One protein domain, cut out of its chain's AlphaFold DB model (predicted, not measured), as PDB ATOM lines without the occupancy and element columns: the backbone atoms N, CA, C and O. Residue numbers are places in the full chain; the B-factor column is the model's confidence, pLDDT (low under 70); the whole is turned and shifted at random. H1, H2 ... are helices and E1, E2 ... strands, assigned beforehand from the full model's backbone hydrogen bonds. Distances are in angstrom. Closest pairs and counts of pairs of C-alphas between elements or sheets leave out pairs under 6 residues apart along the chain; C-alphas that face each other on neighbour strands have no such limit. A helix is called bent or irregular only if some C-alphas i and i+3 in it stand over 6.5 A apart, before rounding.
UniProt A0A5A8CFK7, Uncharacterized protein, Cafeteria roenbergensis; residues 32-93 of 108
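AT A GLANCE: This is residues 32 to 93 of the 108 residues of an uncharacterized protein of Cafeteria roenbergensis (UniProt A0A5A8CFK7). Helices H2 and H3 run loosely side by side the same way, and strand E1, between them along the chain, folds back over one side of the pair; the short helix H1 lies toward one end of the long axis, where the looped stretch of residues 32 to 48 reaches out from near the middle to its far point around Pro 45 and turns back into H1. The 62 printed residues hold H1, H2, E1 and H3 in that order, mostly helix. The whole is elongated, 35 by 22 by 17 A, and only just compact, close to loose, with a radius of gyration of the C-alphas of 12.2 A.

IN THESE COORDINATES: After residues 32 to 48, H1 is residues 49 to 52, from C-alpha 49 at (47.828, 41.640, 19.790). H2, residues 54 to 68, is 20.8 A long; E1, residues 72 to 76, 13.4 A; H3, residues 81 to 91, 13.8 A, ending at C-alpha 91 at (48.592, 21.341, 0.254). H3 is irregular, but only just: C-alphas 83 and 86 are 7.0 A apart.

HOW THE PARTS SIT: H1 and H2 are close but not clearly touching; their closest C-alphas, of Ser 51 and Arg 57, are 6.9 A apart. H2 and H3 are likewise close but not clearly touching, at a shallow tilt of 32 degrees, the same way; their closest C-alphas, of Glu 62 and Thr 88, are 7.3 A apart. E1 pairs with no named strand and is apart from H1 and H3. In H2 every O i to N i+4 pair is within hydrogen-bond range, in H3 5 of 7; H1 is too short for one.

THE WHOLE: The farthest C-alphas, of Pro 45 and Gly 93, are 36.1 A apart. The three links between named elements are tight. The printed part has no cut, and no printed residue is under 70 in pLDDT.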
ATOM      1  N   HIS A  32      49.815  41.098  -0.485       96.69
ATOM      2  CA  HIS A  32      50.841  41.461   0.485       96.69
ATOM      3  C   HIS A  32      50.537  40.799   1.834       96.69
ATOM      4  O   HIS A  32      49.624  41.210   2.552       96.69
ATOM      5  N   ALA A  33      51.317  39.786   2.202       95.12
ATOM      6  CA  ALA A  33      51.045  38.932   3.350       95.12
ATOM      7  C   ALA A  33      51.371  39.569   4.705       95.12
ATOM      8  O   ALA A  33      50.824  39.105   5.700       95.12
ATOM      9  N   LEU A  34      52.211  40.615   4.744       95.50
ATOM     10  CA  LEU A  34      52.773  41.240   5.952       95.50
ATOM     11  C   LEU A  34      53.614  40.249   6.781       95.50
ATOM     12  O   LEU A  34      53.079  39.429   7.524       95.50
ATOM     13  N   ALA A  35      54.936  40.365   6.720       93.31
ATOM     14  CA  ALA A  35      55.836  39.415   7.377       93.31
ATOM     15  C   ALA A  35      55.572  39.359   8.896       93.31
ATOM     16  O   ALA A  35      55.305  40.393   9.521       93.31
ATOM     17  N   GLU A  36      55.638  38.177   9.511       93.38
ATOM     18  CA  GLU A  36      55.427  37.966  10.948       93.38
ATOM     19  C   GLU A  36      56.276  38.926  11.786       93.38
ATOM     20  O   GLU A  36      55.758  39.610  12.670       93.38
ATOM     21  N   ARG A  37      57.561  39.068  11.444       92.00
ATOM     22  CA  ARG A  37      58.493  39.983  12.126       92.00
ATOM     23  C   ARG A  37      58.075  41.458  12.073       92.00
ATOM     24  O   ARG A  37      58.537  42.260  12.879       92.00
ATOM     25  N   ARG A  38      57.244  41.843  11.097       93.44
ATOM     26  CA  ARG A  38      56.737  43.212  10.932       93.44
ATOM     27  C   ARG A  38      55.384  43.407  11.605       93.44
ATOM     28  O   ARG A  38      55.064  44.539  11.955       93.44
ATOM     29  N   ALA A  39      54.619  42.344  11.835       94.44
ATOM     30  CA  ALA A  39      53.323  42.393  12.504       94.44
ATOM     31  C   ALA A  39      53.460  42.481  14.029       94.44
ATOM     32  O   ALA A  39      53.091  41.575  14.772       94.44
ATOM     33  N   THR A  40      53.998  43.600  14.503       94.19
ATOM     34  CA  THR A  40      54.221  43.861  15.928       94.19
ATOM     35  C   THR A  40      53.351  45.017  16.407       94.19
ATOM     36  O   THR A  40      52.968  45.887  15.625       94.19
ATOM     37  N   ALA A  41      53.071  45.066  17.711       93.94
ATOM     38  CA  ALA A  41      52.342  46.184  18.312       93.94
ATOM     39  C   ALA A  41      53.081  47.530  18.156       93.94
ATOM     40  O   ALA A  41      52.446  48.576  18.172       93.94
ATOM     41  N   ALA A  42      54.405  47.512  17.963       94.56
ATOM     42  CA  ALA A  42      55.177  48.721  17.679       94.56
ATOM     43  C   ALA A  42      54.828  49.317  16.304       94.56
ATOM     44  O   ALA A  42      54.683  50.528  16.180       94.56
ATOM     45  N   ASN A  43      54.646  48.465  15.290       95.69
ATOM     46  CA  ASN A  43      54.268  48.896  13.940       95.69
ATOM     47  C   ASN A  43      52.751  49.107  13.792       95.69
ATOM     48  O   ASN A  43      52.320  49.907  12.968       95.69
ATOM     49  N   PHE A  44      51.941  48.402  14.590       96.19
ATOM     50  CA  PHE A  44      50.476  48.424  14.525       96.19
ATOM     51  C   PHE A  44      49.843  48.605  15.919       96.19
ATOM     52  O   PHE A  44      49.167  47.698  16.411       96.19
ATOM     53  N   PRO A  45      50.016  49.771  16.569       95.69
ATOM     54  CA  PRO A  45      49.623  49.980  17.969       95.69
ATOM     55  C   PRO A  45      48.109  49.951  18.210       95.69
ATOM     56  O   PRO A  45      47.664  49.727  19.331       95.69
ATOM     57  N   LEU A  46      47.311  50.167  17.163       97.25
ATOM     58  CA  LEU A  46      45.847  50.146  17.234       97.25
ATOM     59  C   LEU A  46      45.254  48.745  17.025       97.25
ATOM     60  O   LEU A  46      44.048  48.559  17.173       97.25
ATOM     61  N   VAL A  47      46.074  47.758  16.654       94.38
ATOM     62  CA  VAL A  47      45.613  46.397  16.385       94.38
ATOM     63  C   VAL A  47      45.808  45.549  17.634       94.38
ATOM     64  O   VAL A  47      46.902  45.464  18.186       94.38
ATOM     65  N   HIS A  48      44.740  44.879  18.068       93.31
ATOM     66  CA  HIS A  48      44.816  43.967  19.204       93.31
ATOM     67  C   HIS A  48      45.857  42.861  18.953       93.31
ATOM     68  O   HIS A  48      45.881  42.262  17.877       93.31
ATOM     69  N   ALA A  49      46.687  42.547  19.951       90.56
ATOM     70  CA  ALA A  49      47.828  41.640  19.790       90.56
ATOM     71  C   ALA A  49      47.441  40.246  19.260       90.56
ATOM     72  O   ALA A  49      48.166  39.668  18.453       90.56
ATOM     73  N   SER A  50      46.266  39.726  19.636       90.38
ATOM     74  CA  SER A  50      45.768  38.443  19.109       90.38
ATOM     75  C   SER A  50      45.495  38.463  17.599       90.38
ATOM     76  O   SER A  50      45.576  37.424  16.955       90.38
ATOM     77  N   SER A  51      45.210  39.631  17.017       91.50
ATOM     78  CA  SER A  51      45.042  39.800  15.568       91.50
ATOM     79  C   SER A  51      46.378  39.904  14.829       91.50
ATOM     80  O   SER A  51      46.424  39.631  13.633       91.50
ATOM     81  N   LEU A  52      47.455  40.283  15.525       93.44
ATOM     82  CA  LEU A  52      48.822  40.303  14.992       93.44
ATOM     83  C   LEU A  52      49.533  38.949  15.140       93.44
ATOM     84  O   LEU A  52      50.524  38.693  14.461       93.44
ATOM     85  N   HIS A  53      49.008  38.068  15.993       92.31
ATOM     86  CA  HIS A  53      49.563  36.748  16.255       92.31
ATOM     87  C   HIS A  53      49.626  35.881  14.985       92.31
ATOM     88  O   HIS A  53      48.614  35.662  14.314       92.31
ATOM     89  N   ALA A  54      50.821  35.365  14.677       91.81
ATOM     90  CA  ALA A  54      51.112  34.675  13.419       91.81
ATOM     91  C   ALA A  54      50.160  33.499  13.112       91.81
ATOM     92  O   ALA A  54      49.524  33.548  12.063       91.81
ATOM     93  N   PRO A  55      49.918  32.520  14.012       92.44
ATOM     94  CA  PRO A  55      48.957  31.440  13.764       92.44
ATOM     95  C   PRO A  55      47.561  31.914  13.343       92.44
ATOM     96  O   PRO A  55      46.987  31.396  12.388       92.44
ATOM     97  N   SER A  56      47.022  32.934  14.013       90.75
ATOM     98  CA  SER A  56      45.699  33.474  13.687       90.75
ATOM     99  C   SER A  56      45.680  34.136  12.310       90.75
ATOM    100  O   SER A  56      44.708  34.002  11.566       90.75
ATOM    101  N   ARG A  57      46.762  34.831  11.950       95.00
ATOM    102  CA  ARG A  57      46.922  35.439  10.627       95.00
ATOM    103  C   ARG A  57      47.111  34.393   9.537       95.00
ATOM    104  O   ARG A  57      46.501  34.520   8.484       95.00
ATOM    105  N   HIS A  58      47.871  33.338   9.809       95.25
ATOM    106  CA  HIS A  58      48.094  32.224   8.892       95.25
ATOM    107  C   HIS A  58      46.788  31.554   8.489       95.25
ATOM    108  O   HIS A  58      46.532  31.374   7.304       95.25
ATOM    109  N   THR A  59      45.910  31.270   9.455       93.38
ATOM    110  CA  THR A  59      44.587  30.703   9.165       93.38
ATOM    111  C   THR A  59      43.773  31.597   8.229       93.38
ATOM    112  O   THR A  59      43.113  31.091   7.324       93.38
ATOM    113  N   ARG A  60      43.827  32.922   8.413       94.12
ATOM    114  CA  ARG A  60      43.107  33.877   7.556       94.12
ATOM    115  C   ARG A  60      43.718  33.973   6.159       94.12
ATOM    116  O   ARG A  60      42.983  33.949   5.185       94.12
ATOM    117  N   LEU A  61      45.044  34.036   6.063       96.06
ATOM    118  CA  LEU A  61      45.764  34.093   4.789       96.06
ATOM    119  C   LEU A  61      45.580  32.806   3.969       96.06
ATOM    120  O   LEU A  61      45.342  32.874   2.769       96.06
ATOM    121  N   GLU A  62      45.628  31.633   4.606       95.88
ATOM    122  CA  GLU A  62      45.334  30.357   3.939       95.88
ATOM    123  C   GLU A  62      43.888  30.317   3.431       95.88
ATOM    124  O   GLU A  62      43.639  29.844   2.320       95.88
ATOM    125  N   ALA A  63      42.936  30.825   4.223       95.44
ATOM    126  CA  ALA A  63      41.543  30.921   3.807       95.44
ATOM    127  C   ALA A  63      41.371  31.848   2.594       95.44
ATOM    128  O   ALA A  63      40.641  31.473   1.684       95.44
ATOM    129  N   GLU A  64      42.076  32.982   2.554       95.00
ATOM    130  CA  GLU A  64      42.056  33.940   1.440       95.00
ATOM    131  C   GLU A  64      42.604  33.330   0.142       95.00
ATOM    132  O   GLU A  64      41.964  33.378  -0.907       95.00
ATOM    133  N   VAL A  65      43.772  32.682   0.207       96.00
ATOM    134  CA  VAL A  65      44.353  32.022  -0.972       96.00
ATOM    135  C   VAL A  65      43.420  30.920  -1.475       96.00
ATOM    136  O   VAL A  65      43.175  30.820  -2.677       96.00
ATOM    137  N   ARG A  66      42.847  30.120  -0.568       95.38
ATOM    138  CA  ARG A  66      41.909  29.050  -0.927       95.38
ATOM    139  C   ARG A  66      40.614  29.586  -1.537       95.38
ATOM    140  O   ARG A  66      40.162  29.036  -2.537       95.38
ATOM    141  N   SER A  67      40.000  30.600  -0.931       92.69
ATOM    142  CA  SER A  67      38.716  31.146  -1.387       92.69
ATOM    143  C   SER A  67      38.843  31.878  -2.719       92.69
ATOM    144  O   SER A  67      37.888  31.874  -3.491       92.69
ATOM    145  N   SER A  68      40.017  32.449  -3.014       91.81
ATOM    146  CA  SER A  68      40.264  33.143  -4.280       91.81
ATOM    147  C   SER A  68      40.120  32.242  -5.510       91.81
ATOM    148  O   SER A  68      39.783  32.733  -6.586       91.81
ATOM    149  N   GLY A  69      40.404  30.936  -5.378       90.25
ATOM    150  CA  GLY A  69      40.435  30.004  -6.510       90.25
ATOM    151  C   GLY A  69      41.395  30.433  -7.630       90.25
ATOM    152  O   GLY A  69      41.164  30.103  -8.794       90.25
ATOM    153  N   ALA A  70      42.420  31.228  -7.307       93.81
ATOM    154  CA  ALA A  70      43.330  31.780  -8.297       93.81
ATOM    155  C   ALA A  70      44.164  30.681  -8.978       93.81
ATOM    156  O   ALA A  70      44.630  29.753  -8.336       93.81
ATOM    157  N   SER A  71      44.399  30.785 -10.283       94.31
ATOM    158  CA  SER A  71      45.336  29.899 -10.987       94.31
ATOM    159  C   SER A  71      46.792  30.246 -10.666       94.31
ATOM    160  O   SER A  71      47.661  29.379 -10.671       94.31
ATOM    161  N   LEU A  72      47.061  31.525 -10.393       96.75
ATOM    162  CA  LEU A  72      48.374  32.061 -10.052       96.75
ATOM    163  C   LEU A  72      48.284  32.919  -8.790       96.75
ATOM    164  O   LEU A  72      47.375  33.737  -8.651       96.75
ATOM    165  N   VAL A  73      49.265  32.778  -7.899       97.56
ATOM    166  CA  VAL A  73      49.327  33.524  -6.638       97.56
ATOM    167  C   VAL A  73      50.694  34.191  -6.509       97.56
ATOM    168  O   VAL A  73      51.720  33.516  -6.496       97.56
ATOM    169  N   ALA A  74      50.710  35.515  -6.385       97.62
ATOM    170  CA  ALA A  74      51.893  36.295  -6.051       97.62
ATOM    171  C   ALA A  74      51.789  36.800  -4.610       97.62
ATOM    172  O   ALA A  74      50.920  37.611  -4.287       97.62
ATOM    173  N   LEU A  75      52.698  36.331  -3.756       96.62
ATOM    174  CA  LEU A  75      52.786  36.738  -2.358       96.62
ATOM    175  C   LEU A  75      53.959  37.695  -2.158       96.62
ATOM    176  O   LEU A  75      55.074  37.420  -2.602       96.62
ATOM    177  N   GLN A  76      53.719  38.807  -1.467       95.69
ATOM    178  CA  GLN A  76      54.764  39.757  -1.080       95.69
ATOM    179  C   GLN A  76      54.905  39.848   0.440       95.69
ATOM    180  O   GLN A  76      53.946  39.619   1.173       95.69
ATOM    181  N   ASP A  77      56.101  40.229   0.895       94.19
ATOM    182  CA  ASP A  77      56.438  40.397   2.317       94.19
ATOM    183  C   ASP A  77      56.087  39.158   3.154       94.19
ATOM    184  O   ASP A  77      55.360  39.237   4.139       94.19
ATOM    185  N   ILE A  78      56.582  38.001   2.715       92.38
ATOM    186  CA  ILE A  78      56.462  36.735   3.439       92.38
ATOM    187  C   ILE A  78      57.742  36.439   4.227       92.38
ATOM    188  O   ILE A  78      58.846  36.738   3.773       92.38
ATOM    189  N   ASP A  79      57.594  35.815   5.390       90.62
ATOM    190  CA  ASP A  79      58.648  35.127   6.137       90.62
ATOM    191  C   ASP A  79      58.157  33.727   6.549       90.62
ATOM    192  O   ASP A  79      57.032  33.329   6.232       90.62
ATOM    193  N   GLY A  80      59.031  32.925   7.167       89.12
ATOM    194  CA  GLY A  80      58.678  31.567   7.594       89.12
ATOM    195  C   GLY A  80      58.305  30.634   6.435       89.12
ATOM    196  O   GLY A  80      57.426  29.786   6.604       89.12
ATOM    197  N   TYR A  81      58.948  30.798   5.269       91.50
ATOM    198  CA  TYR A  81      58.612  30.069   4.043       91.50
ATOM    199  C   TYR A  81      58.596  28.552   4.250       91.50
ATOM    200  O   TYR A  81      57.540  27.934   4.122       91.50
ATOM    201  N   GLU A  82      59.727  27.977   4.663       92.38
ATOM    202  CA  GLU A  82      59.867  26.533   4.902       92.38
ATOM    203  C   GLU A  82      58.898  26.024   5.976       92.38
ATOM    204  O   GLU A  82      58.306  24.950   5.866       92.38
ATOM    205  N   ARG A  83      58.690  26.829   7.024       92.56
ATOM    206  CA  ARG A  83      57.858  26.456   8.171       92.56
ATOM    207  C   ARG A  83      56.372  26.405   7.827       92.56
ATOM    208  O   ARG A  83      55.659  25.564   8.374       92.56
ATOM    209  N   TRP A  84      55.881  27.330   7.004       93.69
ATOM    210  CA  TRP A  84      54.441  27.520   6.833       93.69
ATOM    211  C   TRP A  84      53.985  27.694   5.385       93.69
ATOM    212  O   TRP A  84      53.090  26.955   4.964       93.69
ATOM    213  N   TRP A  85      54.563  28.612   4.610       94.75
ATOM    214  CA  TRP A  85      54.090  28.860   3.242       94.75
ATOM    215  C   TRP A  85      54.293  27.657   2.327       94.75
ATOM    216  O   TRP A  85      53.339  27.239   1.672       94.75
ATOM    217  N   ALA A  86      55.484  27.059   2.340       95.00
ATOM    218  CA  ALA A  86      55.814  25.909   1.510       95.00
ATOM    219  C   ALA A  86      54.842  24.726   1.713       95.00
ATOM    220  O   ALA A  86      54.189  24.302   0.749       95.00
ATOM    221  N   PRO A  87      54.639  24.204   2.942       96.38
ATOM    222  CA  PRO A  87      53.687  23.116   3.152       96.38
ATOM    223  C   PRO A  87      52.230  23.530   2.893       96.38
ATOM    224  O   PRO A  87      51.424  22.690   2.489       96.38
ATOM    225  N   THR A  88      51.868  24.799   3.107       96.44
ATOM    226  CA  THR A  88      50.496  25.286   2.897       96.44
ATOM    227  C   THR A  88      50.142  25.376   1.420       96.44
ATOM    228  O   THR A  88      49.144  24.797   1.000       96.44
ATOM    229  N   MET A  89      50.973  26.026   0.611       97.19
ATOM    230  CA  MET A  89      50.737  26.169  -0.827       97.19
ATOM    231  C   MET A  89      50.787  24.817  -1.546       97.19
ATOM    232  O   MET A  89      49.927  24.546  -2.380       97.19
ATOM    233  N   LYS A  90      51.695  23.916  -1.142       97.50
ATOM    234  CA  LYS A  90      51.724  22.538  -1.656       97.50
ATOM    235  C   LYS A  90      50.428  21.785  -1.353       97.50
ATOM    236  O   LYS A  90      49.889  21.105  -2.219       97.50
ATOM    237  N   ARG A  91      49.891  21.924  -0.133       96.81
ATOM    238  CA  ARG A  91      48.592  21.341   0.254       96.81
ATOM    239  C   ARG A  91      47.425  21.939  -0.541       96.81
ATOM    240  O   ARG A  91      46.437  21.246  -0.756       96.81
ATOM    241  N   LEU A  92      47.540  23.194  -0.972       96.69
ATOM    242  CA  LEU A  92      46.574  23.860  -1.848       96.69
ATOM    243  C   LEU A  92      46.761  23.518  -3.341       96.69
ATOM    244  O   LEU A  92      45.953  23.957  -4.151       96.69
ATOM    245  N   GLY A  93      47.774  22.719  -3.702       97.38
ATOM    246  CA  GLY A  93      48.001  22.246  -5.071       97.38
ATOM    247  C   GLY A  93      48.920  23.125  -5.921       97.38
ATOM    248  O   GLY A  93      48.964  22.935  -7.132       97.38
TER     249      GLY A  93